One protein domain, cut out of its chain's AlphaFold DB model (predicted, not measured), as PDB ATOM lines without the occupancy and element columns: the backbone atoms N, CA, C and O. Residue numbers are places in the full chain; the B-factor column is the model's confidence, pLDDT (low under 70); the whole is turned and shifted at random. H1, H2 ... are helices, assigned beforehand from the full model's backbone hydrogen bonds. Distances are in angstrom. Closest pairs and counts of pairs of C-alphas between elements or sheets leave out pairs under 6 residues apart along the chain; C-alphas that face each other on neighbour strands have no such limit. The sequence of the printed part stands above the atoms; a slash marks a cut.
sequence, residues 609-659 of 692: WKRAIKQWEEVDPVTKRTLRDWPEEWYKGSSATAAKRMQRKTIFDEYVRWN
ATOM      1  N   TRP A 609       1.264 -59.904 -57.862       94.44
ATOM      2  CA  TRP A 609       0.473 -60.612 -58.872       94.44
ATOM      3  C   TRP A 609      -0.739 -59.796 -59.357       94.44
ATOM      4  O   TRP A 609      -0.989 -59.740 -60.558       94.44
ATOM      5  N   LYS A 610      -1.425 -59.057 -58.469       95.94
ATOM      6  CA  LYS A 610      -2.507 -58.131 -58.858       95.94
ATOM      7  C   LYS A 610      -1.983 -57.014 -59.766       95.94
ATOM      8  O   LYS A 610      -2.638 -56.659 -60.737       95.94
ATOM      9  N   ARG A 611      -0.772 -56.502 -59.500       96.12
ATOM     10  CA  ARG A 611      -0.092 -55.536 -60.385       96.12
ATOM     11  C   ARG A 611       0.306 -56.152 -61.731       96.12
ATOM     12  O   ARG A 611       0.259 -55.447 -62.730       96.12
ATOM     13  N   ALA A 612       0.650 -57.441 -61.777       96.81
ATOM     14  CA  ALA A 612       0.946 -58.145 -63.025       96.81
ATOM     15  C   ALA A 612      -0.299 -58.316 -63.910       96.81
ATOM     16  O   ALA A 612      -0.225 -58.008 -65.095       96.81
ATOM     17  N   ILE A 613      -1.438 -58.723 -63.330       97.06
ATOM     18  CA  ILE A 613      -2.739 -58.783 -64.024       97.06
ATOM     19  C   ILE A 613      -3.144 -57.385 -64.503       97.06
ATOM     20  O   ILE A 613      -3.431 -57.202 -65.681       97.06
ATOM     21  N   LYS A 614      -3.054 -56.373 -63.628       96.44
ATOM     22  CA  LYS A 614      -3.345 -54.976 -63.977       96.44
ATOM     23  C   LYS A 614      -2.506 -54.486 -65.166       96.44
ATOM     24  O   LYS A 614      -3.051 -53.908 -66.095       96.44
ATOM     25  N   GLN A 615      -1.199 -54.765 -65.168       96.44
ATOM     26  CA  GLN A 615      -0.311 -54.467 -66.301       96.44
ATOM     27  C   GLN A 615      -0.650 -55.265 -67.569       96.44
ATOM     28  O   GLN A 615      -0.276 -54.832 -68.652       96.44
ATOM     29  N   TRP A 616      -1.290 -56.431 -67.452       97.75
ATOM     30  CA  TRP A 616      -1.629 -57.299 -68.579       97.75
ATOM     31  C   TRP A 616      -2.931 -56.894 -69.278       97.75
ATOM     32  O   TRP A 616      -2.972 -56.869 -70.509       97.75
ATOM     33  N   GLU A 617      -3.967 -56.567 -68.497       97.50
ATOM     34  CA  GLU A 617      -5.328 -56.309 -68.984       97.50
ATOM     35  C   GLU A 617      -5.670 -54.829 -69.181       97.50
ATOM     36  O   GLU A 617      -6.406 -54.511 -70.114       97.50
ATOM     37  N   GLU A 618      -5.180 -53.920 -68.330       96.56
ATOM     38  CA  GLU A 618      -5.508 -52.498 -68.479       96.56
ATOM     39  C   GLU A 618      -4.717 -51.856 -69.627       96.56
ATOM     40  O   GLU A 618      -3.584 -52.231 -69.940       96.56
ATOM     41  N   VAL A 619      -5.332 -50.858 -70.265       94.81
ATOM     42  CA  VAL A 619      -4.703 -50.072 -71.329       94.81
ATOM     43  C   VAL A 619      -3.639 -49.168 -70.710       94.81
ATOM     44  O   VAL A 619      -3.959 -48.236 -69.973       94.81
ATOM     45  N   ASP A 620      -2.370 -49.416 -71.029       92.69
ATOM     46  CA  ASP A 620      -1.268 -48.596 -70.536       92.69
ATOM     47  C   ASP A 620      -1.391 -47.152 -71.078       92.69
ATOM     48  O   ASP A 620      -1.600 -46.940 -72.283       92.69
ATOM     49  N   PRO A 621      -1.281 -46.124 -70.213       90.25
ATOM     50  CA  PRO A 621      -1.620 -44.752 -70.575       90.25
ATOM     51  C   PRO A 621      -0.627 -44.105 -71.547       90.25
ATOM     52  O   PRO A 621      -0.978 -43.082 -72.143       90.25
ATOM     53  N   VAL A 622       0.571 -44.673 -71.725       89.88
ATOM     54  CA  VAL A 622       1.612 -44.167 -72.636       89.88
ATOM     55  C   VAL A 622       1.462 -44.798 -74.020       89.88
ATOM     56  O   VAL A 622       1.417 -44.094 -75.023       89.88
ATOM     57  N   THR A 623       1.340 -46.123 -74.074       91.69
ATOM     58  CA  THR A 623       1.269 -46.912 -75.315       91.69
ATOM     59  C   THR A 623      -0.132 -46.996 -75.922       91.69
ATOM     60  O   THR A 623      -0.264 -47.390 -77.081       91.69
ATOM     61  N   LYS A 624      -1.175 -46.646 -75.153       94.44
ATOM     62  CA  LYS A 624      -2.601 -46.776 -75.516       94.44
ATOM     63  C   LYS A 624      -3.004 -48.202 -75.918       94.44
ATOM     64  O   LYS A 624      -3.958 -48.396 -76.666       94.44
ATOM     65  N   ARG A 625      -2.289 -49.207 -75.404       94.56
ATOM     66  CA  ARG A 625      -2.547 -50.637 -75.613       94.56
ATOM     67  C   ARG A 625      -2.403 -51.391 -74.298       94.56
ATOM     68  O   ARG A 625      -1.647 -50.979 -73.423       94.56
ATOM     69  N   THR A 626      -3.106 -52.508 -74.166       96.38
ATOM     70  CA  THR A 626      -2.844 -53.477 -73.092       96.38
ATOM     71  C   THR A 626      -1.511 -54.188 -73.369       96.38
ATOM     72  O   THR A 626      -1.096 -54.289 -74.527       96.38
ATOM     73  N   LEU A 627      -0.831 -54.725 -72.352       96.81
ATOM     74  CA  LEU A 627       0.443 -55.434 -72.561       96.81
ATOM     75  C   LEU A 627       0.274 -56.754 -73.340       96.81
ATOM     76  O   LEU A 627       1.217 -57.199 -74.005       96.81
ATOM     77  N   ARG A 628      -0.921 -57.367 -73.323       96.94
ATOM     78  CA  ARG A 628      -1.234 -58.480 -74.234       96.94
ATOM     79  C   ARG A 628      -1.273 -58.021 -75.701       96.94
ATOM     80  O   ARG A 628      -0.693 -58.708 -76.536       96.94
ATOM     81  N   ASP A 629      -1.817 -56.835 -75.986       97.25
ATOM     82  CA  ASP A 629      -2.080 -56.311 -77.340       97.25
ATOM     83  C   ASP A 629      -0.906 -55.462 -77.908       97.25
ATOM     84  O   ASP A 629      -1.038 -54.770 -78.929       97.25
ATOM     85  N   TRP A 630       0.264 -55.496 -77.252       95.06
ATOM     86  CA  TRP A 630       1.518 -54.921 -77.761       95.06
ATOM     87  C   TRP A 630       2.006 -55.666 -79.026       95.06
ATOM     88  O   TRP A 630       2.041 -56.902 -79.010       95.06
ATOM     89  N   PRO A 631       2.434 -54.949 -80.087       95.62
ATOM     90  CA  PRO A 631       3.045 -55.544 -81.279       95.62
ATOM     91  C   PRO A 631       4.277 -56.402 -80.966       95.62
ATOM     92  O   PRO A 631       4.996 -56.138 -79.999       95.62
ATOM     93  N   GLU A 632       4.539 -57.428 -81.782       93.62
ATOM     94  CA  GLU A 632       5.631 -58.375 -81.521       93.62
ATOM     95  C   GLU A 632       6.999 -57.684 -81.571       93.62
ATOM     96  O   GLU A 632       7.843 -57.890 -80.701       93.62
ATOM     97  N   GLU A 633       7.193 -56.783 -82.529       93.25
ATOM     98  CA  GLU A 633       8.419 -56.017 -82.745       93.25
ATOM     99  C   GLU A 633       8.788 -55.066 -81.590       93.25
ATOM    100  O   GLU A 633       9.916 -54.580 -81.540       93.25
ATOM    101  N   TRP A 634       7.894 -54.835 -80.618       91.56
ATOM    102  CA  TRP A 634       8.215 -54.097 -79.386       91.56
ATOM    103  C   TRP A 634       8.910 -54.960 -78.319       91.56
ATOM    104  O   TRP A 634       9.481 -54.420 -77.370       91.56
ATOM    105  N   TYR A 635       8.857 -56.292 -78.437       91.50
ATOM    106  CA  TYR A 635       9.457 -57.217 -77.465       91.50
ATOM    107  C   TYR A 635      10.240 -58.387 -78.083       91.50
ATOM    108  O   TYR A 635      10.878 -59.129 -77.339       91.50
ATOM    109  N   LYS A 636      10.241 -58.568 -79.407       87.31
ATOM    110  CA  LYS A 636      10.979 -59.637 -80.098       87.31
ATOM    111  C   LYS A 636      12.496 -59.454 -79.936       87.31
ATOM    112  O   LYS A 636      13.057 -58.439 -80.338       87.31
ATOM    113  N   GLY A 637      13.162 -60.449 -79.345       86.25
ATOM    114  CA  GLY A 637      14.605 -60.450 -79.067       86.25
ATOM    115  C   GLY A 637      14.946 -60.539 -77.572       86.25
ATOM    116  O   GLY A 637      14.068 -60.476 -76.713       86.25
ATOM    117  N   SER A 638      16.236 -60.690 -77.251       55.47
ATOM    118  CA  SER A 638      16.731 -60.873 -75.872       55.47
ATOM    119  C   SER A 638      16.752 -59.555 -75.079       55.47
ATOM    120  O   SER A 638      17.801 -59.005 -74.749       55.47
ATOM    121  N   SER A 639      15.565 -58.999 -74.826       80.88
ATOM    122  CA  SER A 639      15.368 -57.750 -74.089       80.88
ATOM    123  C   SER A 639      14.769 -57.999 -72.703       80.88
ATOM    124  O   SER A 639      13.991 -58.933 -72.491       80.88
ATOM    125  N   ALA A 640      15.055 -57.105 -71.750       88.81
ATOM    126  CA  ALA A 640      14.381 -57.121 -70.448       88.81
ATOM    127  C   ALA A 640      12.851 -56.966 -70.591       88.81
ATOM    128  O   ALA A 640      12.098 -57.521 -69.792       88.81
ATOM    129  N   THR A 641      12.387 -56.266 -71.631       92.06
ATOM    130  CA  THR A 641      10.967 -56.125 -71.985       92.06
ATOM    131  C   THR A 641      10.333 -57.470 -72.350       92.06
ATOM    132  O   THR A 641       9.252 -57.774 -71.850       92.06
ATOM    133  N   ALA A 642      11.018 -58.317 -73.127       92.44
ATOM    134  CA  ALA A 642      10.552 -59.662 -73.478       92.44
ATOM    135  C   ALA A 642      10.327 -60.531 -72.232       92.44
ATOM    136  O   ALA A 642       9.230 -61.050 -72.011       92.44
ATOM    137  N   ALA A 643      11.349 -60.621 -71.373       92.06
ATOM    138  CA  ALA A 643      11.295 -61.398 -70.137       92.06
ATOM    139  C   ALA A 643      10.209 -60.877 -69.179       92.06
ATOM    140  O   ALA A 643       9.425 -61.657 -68.633       92.06
ATOM    141  N   LYS A 644      10.103 -59.549 -69.020       95.81
ATOM    142  CA  LYS A 644       9.051 -58.928 -68.207       95.81
ATOM    143  C   LYS A 644       7.657 -59.204 -68.766       95.81
ATOM    144  O   LYS A 644       6.787 -59.560 -67.973       95.81
ATOM    145  N   ARG A 645       7.434 -59.085 -70.082       95.56
ATOM    146  CA  ARG A 645       6.138 -59.379 -70.721       95.56
ATOM    147  C   ARG A 645       5.740 -60.838 -70.507       95.56
ATOM    148  O   ARG A 645       4.625 -61.084 -70.058       95.56
ATOM    149  N   MET A 646       6.660 -61.778 -70.736       94.88
ATOM    150  CA  MET A 646       6.407 -63.205 -70.506       94.88
ATOM    151  C   MET A 646       6.022 -63.484 -69.045       94.88
ATOM    152  O   MET A 646       5.041 -64.174 -68.796       94.88
ATOM    153  N   GLN A 647       6.700 -62.856 -68.075       95.56
ATOM    154  CA  GLN A 647       6.345 -62.980 -66.656       95.56
ATOM    155  C   GLN A 647       4.905 -62.518 -66.348       95.56
ATOM    156  O   GLN A 647       4.244 -63.140 -65.521       95.56
ATOM    157  N   ARG A 648       4.395 -61.450 -66.992       96.94
ATOM    158  CA  ARG A 648       2.990 -61.022 -66.800       96.94
ATOM    159  C   ARG A 648       2.037 -62.008 -67.477       96.94
ATOM    160  O   ARG A 648       1.038 -62.358 -66.858       96.94
ATOM    161  N   LYS A 649       2.386 -62.512 -68.671       97.06
ATOM    162  CA  LYS A 649       1.610 -63.549 -69.369       97.06
ATOM    163  C   LYS A 649       1.402 -64.777 -68.481       97.06
ATOM    164  O   LYS A 649       0.263 -65.145 -68.243       97.06
ATOM    165  N   THR A 650       2.473 -65.355 -67.933       95.38
ATOM    166  CA  THR A 650       2.383 -66.556 -67.084       95.38
ATOM    167  C   THR A 650       1.507 -66.324 -65.850       95.38
ATOM    168  O   THR A 650       0.647 -67.146 -65.555       95.38
ATOM    169  N   ILE A 651       1.661 -65.186 -65.158       94.75
ATOM    170  CA  ILE A 651       0.823 -64.853 -63.990       94.75
ATOM    171  C   ILE A 651      -0.658 -64.702 -64.388       94.75
ATOM    172  O   ILE A 651      -1.543 -65.080 -63.622       94.75
ATOM    173  N   PHE A 652      -0.937 -64.169 -65.580       96.88
ATOM    174  CA  PHE A 652      -2.297 -64.021 -66.083       96.88
ATOM    175  C   PHE A 652      -2.924 -65.347 -66.541       96.88
ATOM    176  O   PHE A 652      -4.064 -65.631 -66.178       96.88
ATOM    177  N   ASP A 653      -2.188 -66.177 -67.285       93.81
ATOM    178  CA  ASP A 653      -2.658 -67.491 -67.740       93.81
ATOM    179  C   ASP A 653      -3.043 -68.384 -66.536       93.81
ATOM    180  O   ASP A 653      -4.094 -69.028 -66.546       93.81
ATOM    181  N   GLU A 654      -2.233 -68.371 -65.468       91.31
ATOM    182  CA  GLU A 654      -2.521 -69.050 -64.192       91.31
ATOM    183  C   GLU A 654      -3.800 -68.515 -63.523       91.31
ATOM    184  O   GLU A 654      -4.657 -69.296 -63.103       91.31
ATOM    185  N   TYR A 655      -3.969 -67.188 -63.465       94.06
ATOM    186  CA  TYR A 655      -5.164 -66.547 -62.902       94.06
ATOM    187  C   TYR A 655      -6.442 -66.928 -63.666       94.06
ATOM    188  O   TYR A 655      -7.450 -67.289 -63.051       94.06
ATOM    189  N   VAL A 656      -6.396 -66.926 -65.002       92.44
ATOM    190  CA  VAL A 656      -7.519 -67.353 -65.851       92.44
ATOM    191  C   VAL A 656      -7.816 -68.844 -65.668       92.44
ATOM    192  O   VAL A 656      -8.986 -69.211 -65.536       92.44
ATOM    193  N   ARG A 657      -6.790 -69.711 -65.588       89.62
ATOM    194  CA  ARG A 657      -6.982 -71.147 -65.313       89.62
ATOM    195  C   ARG A 657      -7.694 -71.368 -63.976       89.62
ATOM    196  O   ARG A 657      -8.636 -72.154 -63.917       89.62
ATOM    197  N   TRP A 658      -7.286 -70.654 -62.928       79.81
ATOM    198  CA  TRP A 658      -7.891 -70.759 -61.598       79.81
ATOM    199  C   TRP A 658      -9.352 -70.283 -61.577       79.81
ATOM    200  O   TRP A 658     -10.226 -70.984 -61.060       79.81
ATOM    201  N   ASN A 659      -9.649 -69.138 -62.203       82.81
ATOM    202  CA  ASN A 659     -11.010 -68.597 -62.248       82.81
ATOM    203  C   ASN A 659     -11.972 -69.512 -63.038       82.81
ATOM    204  O   ASN A 659     -13.103 -69.750 -62.613       82.81
TER     205      ASN A 659
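Overview. This is residues 609 to 659 of the 692 residues of the protein "Predicted protein" of Laccaria bicolor (strain S238N-H82 / ATCC MYA-4686) (UniProt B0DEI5). One long helix, H2, makes the length of the model, and the short helix H1 packs crosswise on its residues 648 to 652. A long loop, residues 618 to 639, swings away from the end of H1 and folds back to the start of H2, where residues 636 to 641 stick out. The printed part has 51 residues with two named helices, H1 then H2, and no named strand: all helix. It is compact, with a radius of gyration of the C-alphas of 11.0 A and spans of 31 by 24 by 14 A.

Arrangement. Start with H2, residues 640 to 659, and look at its residues 648 to 652, which alone touch H1, residues 609 to 617. The closest C-alphas are those of Arg 648 and Ala 612, 5.2 A apart. The two lines stand about perpendicular, at 79 degrees. In H1 and H2 every O i to N i+4 pair is within hydrogen-bond range.

Along the chain. Find C-alpha 640 at (14.381, -57.121, -70.448); from there H2 runs 29.0 A to C-alpha 659 at (-11.010, -68.597, -62.248). H1 begins at C-alpha 609, (0.473, -60.612, -58.872), and runs 12.4 A.

Size, cuts and confidence. The C-alphas farthest apart are those of Ser 638 and Asn 659, 31.9 A. The link from H1 to H2 is long, 22 residues. The printed part has no cut; its mean pLDDT is 92.6, and residue 638 is under 70.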